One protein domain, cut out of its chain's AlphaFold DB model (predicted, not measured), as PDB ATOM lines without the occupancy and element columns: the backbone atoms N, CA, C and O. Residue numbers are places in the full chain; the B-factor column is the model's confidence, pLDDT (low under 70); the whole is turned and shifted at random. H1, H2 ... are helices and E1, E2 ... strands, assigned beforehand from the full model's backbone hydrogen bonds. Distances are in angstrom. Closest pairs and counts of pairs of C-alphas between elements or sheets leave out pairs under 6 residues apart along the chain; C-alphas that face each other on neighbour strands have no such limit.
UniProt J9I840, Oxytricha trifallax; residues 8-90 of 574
ATOM      1  N   PHE A   8     158.300 183.241  96.833       92.50
ATOM      2  CA  PHE A   8     157.902 184.547  97.361       92.50
ATOM      3  C   PHE A   8     158.485 184.798  98.757       92.50
ATOM      4  O   PHE A   8     158.453 183.922  99.623       92.50
ATOM      5  N   CYS A   9     158.972 186.014  99.003       94.38
ATOM      6  CA  CYS A   9     159.337 186.476 100.338       94.38
ATOM      7  C   CYS A   9     158.076 186.695 101.185       94.38
ATOM      8  O   CYS A   9     157.145 187.372 100.757       94.38
ATOM      9  N   ARG A  10     158.053 186.156 102.409       89.38
ATOM     10  CA  ARG A  10     156.895 186.253 103.319       89.38
ATOM     11  C   ARG A  10     156.701 187.637 103.946       89.38
ATOM     12  O   ARG A  10     155.633 187.886 104.485       89.38
ATOM     13  N   ILE A  11     157.715 188.502 103.884       92.06
ATOM     14  CA  ILE A  11     157.664 189.863 104.436       92.06
ATOM     15  C   ILE A  11     157.124 190.829 103.384       92.06
ATOM     16  O   ILE A  11     156.089 191.449 103.578       92.06
ATOM     17  N   CYS A  12     157.817 190.938 102.248       92.94
ATOM     18  CA  CYS A  12     157.508 191.934 101.221       92.94
ATOM     19  C   CYS A  12     156.642 191.397 100.068       92.94
ATOM     20  O   CYS A  12     156.258 192.162  99.188       92.94
ATOM     21  N   GLY A  13     156.385 190.085 100.007       92.38
ATOM     22  CA  GLY A  13     155.610 189.456  98.932       92.38
ATOM     23  C   GLY A  13     156.305 189.410  97.564       92.38
ATOM     24  O   GLY A  13     155.694 188.969  96.592       92.38
ATOM     25  N   GLN A  14     157.563 189.852  97.450       93.75
ATOM     26  CA  GLN A  14     158.306 189.863  96.184       93.75
ATOM     27  C   GLN A  14     158.841 188.469  95.816       93.75
ATOM     28  O   GLN A  14     159.035 187.613  96.681       93.75
ATOM     29  N   LYS A  15     159.069 188.231  94.518       93.62
ATOM     30  CA  LYS A  15     159.547 186.948  93.971       93.62
ATOM     31  C   LYS A  15     161.073 186.916  93.893       93.62
ATOM     32  O   LYS A  15     161.670 187.822  93.322       93.62
ATOM     33  N   TYR A  16     161.677 185.832  94.367       95.31
ATOM     34  CA  TYR A  16     163.119 185.590  94.344       95.31
ATOM     35  C   TYR A  16     163.430 184.180  93.849       95.31
ATOM     36  O   TYR A  16     162.578 183.289  93.869       95.31
ATOM     37  N   PHE A  17     164.664 183.967  93.406       94.75
ATOM     38  CA  PHE A  17     165.161 182.618  93.172       94.75
ATOM     39  C   PHE A  17     165.406 181.931  94.522       94.75
ATOM     40  O   PHE A  17     165.735 182.622  95.490       94.75
ATOM     41  N   PRO A  18     165.290 180.593  94.612       93.12
ATOM     42  CA  PRO A  18     165.544 179.867  95.857       93.12
ATOM     43  C   PRO A  18     166.896 180.221  96.488       93.12
ATOM     44  O   PRO A  18     166.982 180.416  97.696       93.12
ATOM     45  N   VAL A  19     167.925 180.404  95.654       93.31
ATOM     46  CA  VAL A  19     169.283 180.771  96.082       93.31
ATOM     47  C   VAL A  19     169.373 182.213  96.598       93.31
ATOM     48  O   VAL A  19     170.119 182.477  97.536       93.31
ATOM     49  N   SER A  20     168.619 183.161  96.028       93.50
ATOM     50  CA  SER A  20     168.687 184.578  96.425       93.50
ATOM     51  C   SER A  20     167.749 184.948  97.575       93.50
ATOM     52  O   SER A  20     167.960 185.967  98.238       93.50
ATOM     53  N   LEU A  21     166.738 184.120  97.854       94.25
ATOM     54  CA  LEU A  21     165.746 184.380  98.893       94.25
ATOM     55  C   LEU A  21     166.355 184.543 100.303       94.25
ATOM     56  O   LEU A  21     165.978 185.513 100.960       94.25
ATOM     57  N   PRO A  22     167.305 183.709 100.778       94.00
ATOM     58  CA  PRO A  22     167.891 183.873 102.112       94.00
ATOM     59  C   PRO A  22     168.656 185.194 102.271       94.00
ATOM     60  O   PRO A  22     168.577 185.838 103.317       94.00
ATOM     61  N   PHE A  23     169.365 185.630 101.224       95.62
ATOM     62  CA  PHE A  23     170.081 186.909 101.220       95.62
ATOM     63  C   PHE A  23     169.109 188.086 101.272       95.62
ATOM     64  O   PHE A  23     169.273 188.992 102.085       95.62
ATOM     65  N   HIS A  24     168.053 188.036 100.457       96.06
ATOM     66  CA  HIS A  24     167.005 189.046 100.494       96.06
ATOM     67  C   HIS A  24     166.282 189.078 101.846       96.06
ATOM     68  O   HIS A  24     166.063 190.160 102.379       96.06
ATOM     69  N   GLN A  25     165.927 187.925 102.423       95.19
ATOM     70  CA  GLN A  25     165.204 187.848 103.696       95.19
ATOM     71  C   GLN A  25     165.958 188.537 104.834       95.19
ATOM     72  O   GLN A  25     165.324 189.242 105.610       95.19
ATOM     73  N   LYS A  26     167.290 188.411 104.901       95.38
ATOM     74  CA  LYS A  26     168.106 189.122 105.902       95.38
ATOM     75  C   LYS A  26     167.929 190.640 105.807       95.38
ATOM     76  O   LYS A  26     167.605 191.280 106.802       95.38
ATOM     77  N   VAL A  27     168.069 191.197 104.603       95.50
ATOM     78  CA  VAL A  27     167.887 192.638 104.354       95.50
ATOM     79  C   VAL A  27     166.429 193.053 104.572       95.50
ATOM     80  O   VAL A  27     166.147 194.096 105.151       95.50
ATOM     81  N   CYS A  28     165.481 192.220 104.149       95.31
ATOM     82  CA  CYS A  28     164.057 192.501 104.274       95.31
ATOM     83  C   CYS A  28     163.591 192.520 105.736       95.31
ATOM     84  O   CYS A  28     162.718 193.317 106.059       95.31
ATOM     85  N   ILE A  29     164.164 191.681 106.608       95.31
ATOM     86  CA  ILE A  29     163.914 191.706 108.058       95.31
ATOM     87  C   ILE A  29     164.392 193.033 108.648       95.31
ATOM     88  O   ILE A  29     163.611 193.692 109.321       95.31
ATOM     89  N   GLN A  30     165.616 193.463 108.329       95.19
ATOM     90  CA  GLN A  30     166.159 194.737 108.819       95.19
ATOM     91  C   GLN A  30     165.292 195.925 108.383       95.19
ATOM     92  O   GLN A  30     164.942 196.781 109.188       95.19
ATOM     93  N   ILE A  31     164.885 195.958 107.108       92.62
ATOM     94  CA  ILE A  31     163.974 196.995 106.608       92.62
ATOM     95  C   ILE A  31     162.625 196.917 107.331       92.62
ATOM     96  O   ILE A  31     162.057 197.951 107.672       92.62
ATOM     97  N   PHE A  32     162.101 195.718 107.585       95.50
ATOM     98  CA  PHE A  32     160.826 195.538 108.274       95.50
ATOM     99  C   PHE A  32     160.876 196.046 109.719       95.50
ATOM    100  O   PHE A  32     159.994 196.803 110.105       95.50
ATOM    101  N   GLU A  33     161.929 195.721 110.474       94.50
ATOM    102  CA  GLU A  33     162.171 196.241 111.830       94.50
ATOM    103  C   GLU A  33     162.276 197.770 111.857       94.50
ATOM    104  O   GLU A  33     161.743 198.413 112.755       94.50
ATOM    105  N   LEU A  34     162.931 198.368 110.856       93.25
ATOM    106  CA  LEU A  34     163.060 199.824 110.755       93.25
ATOM    107  C   LEU A  34     161.754 200.512 110.356       93.25
ATOM    108  O   LEU A  34     161.523 201.654 110.744       93.25
ATOM    109  N   THR A  35     160.917 199.853 109.556       92.44
ATOM    110  CA  THR A  35     159.703 200.454 108.982       92.44
ATOM    111  C   THR A  35     158.442 200.162 109.777       92.44
ATOM    112  O   THR A  35     157.464 200.879 109.579       92.44
ATOM    113  N   HIS A  36     158.448 199.161 110.662       96.44
ATOM    114  CA  HIS A  36     157.279 198.753 111.434       96.44
ATOM    115  C   HIS A  36     157.516 198.831 112.942       96.44
ATOM    116  O   HIS A  36     158.581 198.488 113.446       96.44
ATOM    117  N   LYS A  37     156.465 199.190 113.677       96.12
ATOM    118  CA  LYS A  37     156.397 199.142 115.138       96.12
ATOM    119  C   LYS A  37     155.189 198.337 115.585       96.12
ATOM    120  O   LYS A  37     154.143 198.343 114.936       96.12
ATOM    121  N   ASP A  38     155.326 197.672 116.724       96.62
ATOM    122  CA  ASP A  38     154.208 196.980 117.351       96.62
ATOM    123  C   ASP A  38     153.230 197.981 117.973       96.62
ATOM    124  O   ASP A  38     153.611 198.901 118.701       96.62
ATOM    125  N   CYS A  39     151.939 197.795 117.703       95.88
ATOM    126  CA  CYS A  39     150.894 198.527 118.404       95.88
ATOM    127  C   CYS A  39     150.842 198.071 119.876       95.88
ATOM    128  O   CYS A  39     150.700 196.871 120.133       95.88
ATOM    129  N   PRO A  40     150.885 198.978 120.870       95.50
ATOM    130  CA  PRO A  40     150.857 198.603 122.284       95.50
ATOM    131  C   PRO A  40     149.570 197.870 122.696       95.50
ATOM    132  O   PRO A  40     149.628 197.068 123.629       95.50
ATOM    133  N   ILE A  41     148.458 198.105 121.986       94.62
ATOM    134  CA  ILE A  41     147.116 197.592 122.306       94.62
ATOM    135  C   ILE A  41     146.856 196.252 121.612       94.62
ATOM    136  O   ILE A  41     146.628 195.253 122.284       94.62
ATOM    137  N   CYS A  42     146.920 196.203 120.275       93.50
ATOM    138  CA  CYS A  42     146.603 194.982 119.520       93.50
ATOM    139  C   CYS A  42     147.818 194.102 119.184       93.50
ATOM    140  O   CYS A  42     147.639 193.030 118.611       93.50
ATOM    141  N   LYS A  43     149.044 194.545 119.509       94.19
ATOM    142  CA  LYS A  43     150.318 193.850 119.229       94.19
ATOM    143  C   LYS A  43     150.570 193.523 117.753       94.19
ATOM    144  O   LYS A  43     151.391 192.667 117.451       94.19
ATOM    145  N   ARG A  44     149.884 194.191 116.824       93.44
ATOM    146  CA  ARG A  44     150.127 194.047 115.386       93.44
ATOM    147  C   ARG A  44     151.332 194.891 114.964       93.44
ATOM    148  O   ARG A  44     151.478 196.004 115.465       93.44
ATOM    149  N   ALA A  45     152.126 194.390 114.017       95.25
ATOM    150  CA  ALA A  45     153.147 195.166 113.315       95.25
ATOM    151  C   ALA A  45     152.508 196.177 112.351       95.25
ATOM    152  O   ALA A  45     151.706 195.795 111.494       95.25
ATOM    153  N   ILE A  46     152.854 197.457 112.479       95.19
ATOM    154  CA  ILE A  46     152.253 198.557 111.710       95.19
ATOM    155  C   ILE A  46     153.347 199.464 111.199       95.19
ATOM    156  O   ILE A  46     154.307 199.718 111.921       95.19
ATOM    157  N   TYR A  47     153.192 199.959 109.974       94.44
ATOM    158  CA  TYR A  47     154.110 200.934 109.405       94.44
ATOM    159  C   TYR A  47     154.255 202.159 110.312       94.44
ATOM    160  O   TYR A  47     153.277 202.666 110.854       94.44
ATOM    161  N   ASN A  48     155.477 202.666 110.442       92.50
ATOM    162  CA  ASN A  48     155.782 203.815 111.290       92.50
ATOM    163  C   ASN A  48     154.994 205.070 110.903       92.50
ATOM    164  O   ASN A  48     154.631 205.836 111.792       92.50
ATOM    165  N   CYS A  49     154.712 205.265 109.610       88.75
ATOM    166  CA  CYS A  49     153.902 206.386 109.132       88.75
ATOM    167  C   CYS A  49     152.437 206.300 109.588       88.75
ATOM    168  O   CYS A  49     151.838 207.333 109.847       88.75
ATOM    169  N   ASP A  50     151.905 205.088 109.770       90.56
ATOM    170  CA  ASP A  50     150.498 204.845 110.117       90.56
ATOM    171  C   ASP A  50     150.323 204.481 111.606       90.56
ATOM    172  O   ASP A  50     149.221 204.179 112.070       90.56
ATOM    173  N   TRP A  51     151.420 204.443 112.371       95.50
ATOM    174  CA  TRP A  51     151.418 203.930 113.741       95.50
ATOM    175  C   TRP A  51     150.559 204.792 114.672       95.50
ATOM    176  O   TRP A  51     149.788 204.240 115.458       95.50
ATOM    177  N   ARG A  52     150.648 206.127 114.573       94.75
ATOM    178  CA  ARG A  52     149.870 207.054 115.416       94.75
ATOM    179  C   ARG A  52     148.369 206.896 115.157       94.75
ATOM    180  O   ARG A  52     147.634 206.565 116.088       94.75
ATOM    181  N   ASP A  53     147.956 207.010 113.897       93.81
ATOM    182  CA  ASP A  53     146.559 206.883 113.467       93.81
ATOM    183  C   ASP A  53     145.972 205.533 113.884       93.81
ATOM    184  O   ASP A  53     144.879 205.450 114.453       93.81
ATOM    185  N   HIS A  54     146.733 204.451 113.682       95.50
ATOM    186  CA  HIS A  54     146.290 203.145 114.135       95.50
ATOM    187  C   HIS A  54     146.105 203.095 115.648       95.50
ATOM    188  O   HIS A  54     145.109 202.540 116.100       95.50
ATOM    189  N   VAL A  55     147.058 203.585 116.447       96.50
ATOM    190  CA  VAL A  55     146.959 203.509 117.912       96.50
ATOM    191  C   VAL A  55     145.712 204.239 118.400       96.50
ATOM    192  O   VAL A  55     145.007 203.715 119.261       96.50
ATOM    193  N   GLU A  56     145.389 205.391 117.821       95.69
ATOM    194  CA  GLU A  56     144.174 206.143 118.143       95.69
ATOM    195  C   GLU A  56     142.899 205.378 117.773       95.69
ATOM    196  O   GLU A  56     142.004 205.224 118.607       95.69
ATOM    197  N   MET A  57     142.835 204.808 116.568       94.25
ATOM    198  CA  MET A  57     141.706 203.963 116.160       94.25
ATOM    199  C   MET A  57     141.604 202.688 117.008       94.25
ATOM    200  O   MET A  57     140.513 202.236 117.355       94.25
ATOM    201  N   CYS A  58     142.743 202.104 117.373       95.31
ATOM    202  CA  CYS A  58     142.821 200.886 118.163       95.31
ATOM    203  C   CYS A  58     142.377 201.114 119.613       95.31
ATOM    204  O   CYS A  58     141.850 200.184 120.217       95.31
ATOM    205  N   LYS A  59     142.537 202.331 120.160       95.94
ATOM    206  CA  LYS A  59     141.972 202.723 121.465       95.94
ATOM    207  C   LYS A  59     140.445 202.783 121.443       95.94
ATOM    208  O   LYS A  59     139.818 202.421 122.431       95.94
ATOM    209  N   LYS A  60     139.862 203.246 120.332       94.88
ATOM    210  CA  LYS A  60     138.406 203.409 120.167       94.88
ATOM    211  C   LYS A  60     137.679 202.083 119.898       94.88
ATOM    212  O   LYS A  60     136.467 202.002 120.060       94.88
ATOM    213  N   MET A  61     138.403 201.041 119.492       89.38
ATOM    214  CA  MET A  61     137.829 199.718 119.248       89.38
ATOM    215  C   MET A  61     137.398 199.039 120.561       89.38
ATOM    216  O   MET A  61     138.165 199.036 121.529       89.38
ATOM    217  N   PRO A  62     136.216 198.397 120.609       89.06
ATOM    218  CA  PRO A  62     135.793 197.666 121.793       89.06
ATOM    219  C   PRO A  62     136.764 196.516 122.080       89.06
ATOM    220  O   PRO A  62     137.169 195.790 121.172       89.06
ATOM    221  N   LYS A  63     137.108 196.315 123.360       82.19
ATOM    222  CA  LYS A  63     138.108 195.327 123.822       82.19
ATOM    223  C   LYS A  63     137.829 193.888 123.355       82.19
ATOM    224  O   LYS A  63     138.746 193.076 123.291       82.19
ATOM    225  N   ASN A  64     136.584 193.586 122.979       79.94
ATOM    226  CA  ASN A  64     136.154 192.271 122.497       79.94
ATOM    227  C   ASN A  64     136.225 192.108 120.972       79.94
ATOM    228  O   ASN A  64     135.975 191.013 120.461       79.94
ATOM    229  N   HIS A  65     136.572 193.159 120.226       77.62
ATOM    230  CA  HIS A  65     136.683 193.088 118.776       77.62
ATOM    231  C   HIS A  65     137.981 192.377 118.385       77.62
ATOM    232  O   HIS A  65     139.021 192.991 118.134       77.62
ATOM    233  N   LYS A  66     137.923 191.043 118.322       66.25
ATOM    234  CA  LYS A  66     138.984 190.235 117.718       66.25
ATOM    235  C   LYS A  66     139.112 190.667 116.262       66.25
ATOM    236  O   LYS A  66     138.262 190.348 115.435       66.25
ATOM    237  N   TYR A  67     140.169 191.408 115.940       68.88
ATOM    238  CA  TYR A  67     140.515 191.692 114.555       68.88
ATOM    239  C   TYR A  67     140.602 190.359 113.797       68.88
ATOM    240  O   TYR A  67     141.486 189.549 114.064       68.88
ATOM    241  N   GLN A  68     139.713 190.133 112.828       57.41
ATOM    242  CA  GLN A  68     139.685 188.896 112.037       57.41
ATOM    243  C   GLN A  68     140.879 188.748 111.065       57.41
ATOM    244  O   GLN A  68     140.944 187.790 110.303       57.41
ATOM    245  N   GLY A  69     141.866 189.649 111.120       58.44
ATOM    246  CA  GLY A  69     143.168 189.478 110.477       58.44
ATOM    247  C   GLY A  69     144.233 189.114 111.508       58.44
ATOM    248  O   GLY A  69     144.510 189.905 112.411       58.44
ATOM    249  N   GLN A  70     144.869 187.951 111.373       58.53
ATOM    250  CA  GLN A  70     146.039 187.556 112.170       58.53
ATOM    251  C   GLN A  70     147.277 188.374 111.766       58.53
ATOM    252  O   GLN A  70     148.228 187.857 111.187       58.53
ATOM    253  N   GLY A  71     147.264 189.678 112.024       68.69
ATOM    254  CA  GLY A  71     148.486 190.467 111.944       68.69
ATOM    255  C   GLY A  71     149.356 190.101 113.139       68.69
ATOM    256  O   GLY A  71     148.963 190.358 114.273       68.69
ATOM    257  N   LEU A  72     150.485 189.453 112.877       82.06
ATOM    258  CA  LEU A  72     151.466 189.087 113.891       82.06
ATOM    259  C   LEU A  72     152.238 190.338 114.344       82.06
ATOM    260  O   LEU A  72     152.324 191.325 113.608       82.06
ATOM    261  N   SER A  73     152.805 190.293 115.550       91.12
ATOM    262  CA  SER A  73     153.765 191.310 115.993       91.12
ATOM    263  C   SER A  73     155.024 191.284 115.127       91.12
ATOM    264  O   SER A  73     155.284 190.297 114.430       91.12
ATOM    265  N   VAL A  74     155.832 192.341 115.171       88.94
ATOM    266  CA  VAL A  74     157.124 192.428 114.482       88.94
ATOM    267  C   VAL A  74     157.995 191.256 114.921       88.94
ATOM    268  O   VAL A  74     158.448 190.469 114.089       88.94
ATOM    269  N   VAL A  75     158.102 191.051 116.235       89.56
ATOM    270  CA  VAL A  75     158.864 189.947 116.829       89.56
ATOM    271  C   VAL A  75     158.343 188.589 116.355       89.56
ATOM    272  O   VAL A  75     159.125 187.747 115.918       89.56
ATOM    273  N   HIS A  76     157.026 188.363 116.383       87.56
ATOM    274  CA  HIS A  76     156.458 187.074 115.987       87.56
ATOM    275  C   HIS A  76     156.574 186.838 114.473       87.56
ATOM    276  O   HIS A  76     156.792 185.708 114.031       87.56
ATOM    277  N   THR A  77     156.478 187.889 113.659       86.12
ATOM    278  CA  THR A  77     156.690 187.816 112.208       86.12
ATOM    279  C   THR A  77     158.121 187.376 111.914       86.12
ATOM    280  O   THR A  77     158.327 186.389 111.206       86.12
ATOM    281  N   ILE A  78     159.106 188.021 112.539       89.00
ATOM    282  CA  ILE A  78     160.529 187.724 112.352       89.00
ATOM    283  C   ILE A  78     160.868 186.322 112.857       89.00
ATOM    284  O   ILE A  78     161.459 185.531 112.121       89.00
ATOM    285  N   GLN A  79     160.407 185.963 114.058       89.38
ATOM    286  CA  GLN A  79     160.607 184.624 114.611       89.38
ATOM    287  C   GLN A  79     159.971 183.539 113.736       89.38
ATOM    288  O   GLN A  79     160.569 182.482 113.553       89.38
ATOM    289  N   SER A  80     158.790 183.782 113.154       84.88
ATOM    290  CA  SER A  80     158.143 182.810 112.260       84.88
ATOM    291  C   SER A  80     158.944 182.560 110.976       84.88
ATOM    292  O   SER A  80     158.924 181.454 110.433       84.88
ATOM    293  N   ILE A  81     159.686 183.568 110.510       84.12
ATOM    294  CA  ILE A  81     160.527 183.489 109.315       84.12
ATOM    295  C   ILE A  81     161.852 182.816 109.652       84.12
ATOM    296  O   ILE A  81     162.240 181.884 108.955       84.12
ATOM    297  N   GLN A  82     162.498 183.214 110.750       83.75
ATOM    298  CA  GLN A  82     163.748 182.612 111.219       83.75
ATOM    299  C   GLN A  82     163.569 181.128 111.564       83.75
ATOM    300  O   GLN A  82     164.330 180.293 111.082       83.75
ATOM    301  N   LYS A  83     162.505 180.765 112.296       78.88
ATOM    302  CA  LYS A  83     162.166 179.355 112.573       78.88
ATOM    303  C   LYS A  83     161.747 178.597 111.310       78.88
ATOM    304  O   LYS A  83     161.980 177.398 111.198       78.88
ATOM    305  N   GLY A  84     161.147 179.287 110.339       65.00
ATOM    306  CA  GLY A  84     160.800 178.714 109.038       65.00
ATOM    307  C   GLY A  84     162.007 178.382 108.156       65.00
ATOM    308  O   GLY A  84     161.868 177.542 107.269       65.00
ATOM    309  N   ILE A  85     163.166 179.006 108.402       60.19
ATOM    310  CA  ILE A  85     164.392 178.799 107.622       60.19
ATOM    311  C   ILE A  85     165.120 177.499 108.013       60.19
ATOM    312  O   ILE A  85     165.770 176.910 107.155       60.19
ATOM    313  N   SER A  86     164.975 177.019 109.255       51.03
ATOM    314  CA  SER A  86     165.659 175.801 109.729       51.03
ATOM    315  C   SER A  86     164.847 174.518 109.503       51.03
ATOM    316  O   SER A  86     165.384 173.551 108.976       51.03
ATOM    317  N   ASP A  87     163.541 174.506 109.812       47.31
ATOM    318  CA  ASP A  87     162.835 173.220 110.017       47.31
ATOM    319  C   ASP A  87     161.605 172.994 109.114       47.31
ATOM    320  O   ASP A  87     160.909 171.985 109.238       47.31
ATOM    321  N   LYS A  88     161.264 173.941 108.225       50.06
ATOM    322  CA  LYS A  88     159.954 173.948 107.530       50.06
ATOM    323  C   LYS A  88     159.988 174.340 106.057       50.06
ATOM    324  O   LYS A  88     158.959 174.765 105.510       50.06
ATOM    325  N   PHE A  89     161.120 174.172 105.381       46.00
ATOM    326  CA  PHE A  89     161.043 174.090 103.930       46.00
ATOM    327  C   PHE A  89     160.257 172.830 103.587       46.00
ATOM    328  O   PHE A  89     160.491 171.761 104.149       46.00
ATOM    329  N   GLY A  90     159.235 172.997 102.747       56.97
ATOM    330  CA  GLY A  90     158.463 171.878 102.239       56.97
ATOM    331  C   GLY A  90     159.379 170.804 101.656       56.97
ATOM    332  O   GLY A  90     160.579 171.007 101.474       56.97
TER     333      GLY A  90
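What this domain is: This is residues 8 to 90 of the 574 residues of a protein of Oxytricha trifallax (UniProt J9I840). A tiny two-stranded hairpin, E1 and E2, lies in the middle of a loose, elongated model, with helices H1 and H3 reaching from it toward one end and the shorter helix H2 toward the other. H1 and H3 run opposite ways at a small angle, near each other only at their hairpin ends; residues 8 to 20 fold back at the end where H1 begins, and the unnamed stretch 61 to 73 returns from the far end of H2 to H3. The printed part has 83 residues with three named helices and two named strands, in the order H1, E1, E2, H2, H3; the sheet E1 - E2 is antiparallel, and the class is mostly helix. The radius of gyration of the C-alphas is 14.7 A, and the C-alphas span 45 by 25 by 18 A.

How they stand to each other: Strands E1, residues 36 to 38, and E2, residues 45 to 47, are a hairpin of antiparallel neighbours, their directions 138 degrees apart. N 37 and O 46 are 2.8 A apart and N 46 and O 37 are 2.9 A apart, both within hydrogen-bond range. H3, residues 74 to 87, begins near the hairpin: the closest C-alphas of E2 and H3, those of Ala 45 and Val 74, are 5.0 A apart. H1, residues 21 to 35, only just touches H3, with 3 pairs of C-alphas within 8 A; the closest are those of Ile 29 and Ile 78, 6.8 A apart. H1 touches H3 with its residues 29 to 33 alone, and H3 touches H1 with its residues 74 to 78 alone; their lines stand at a shallow tilt of 12 degrees, and they run opposite ways. H2, residues 51 to 60, touches no helix; its closest C-alpha pair with E1 is Trp 51 and Lys 37, 7.0 A apart. H1 and H2 are apart. In H2 every O i to N i+4 pair is within hydrogen-bond range; in H1 10 of 11 are, and in H3 8 of 10.

Where its parts are: H1 begins at C-alpha 21, at (165.746, 184.380, 98.893), and is 19.9 A long from first to last C-alpha. E1 measures 6.9 A and E2 7.0 A. H2 measures 14.5 A and ends at C-alpha 60, at (138.406, 203.409, 120.167). H3 measures 20.5 A and ends at C-alpha 87, at (162.835, 173.220, 110.017).

The domain as a whole: The two C-alphas farthest apart, those of Val 19 and Pro 62, are 45.5 A apart. The printed part has no cut. The link from H2 to H3, 13 residues, is long; those from H1 to E1 and from E2 to H2 are tight, and that from E1 to E2 is short. The mean pLDDT of the printed part is 86.8, with residues 66 to 71 and 84 to 90 under 70.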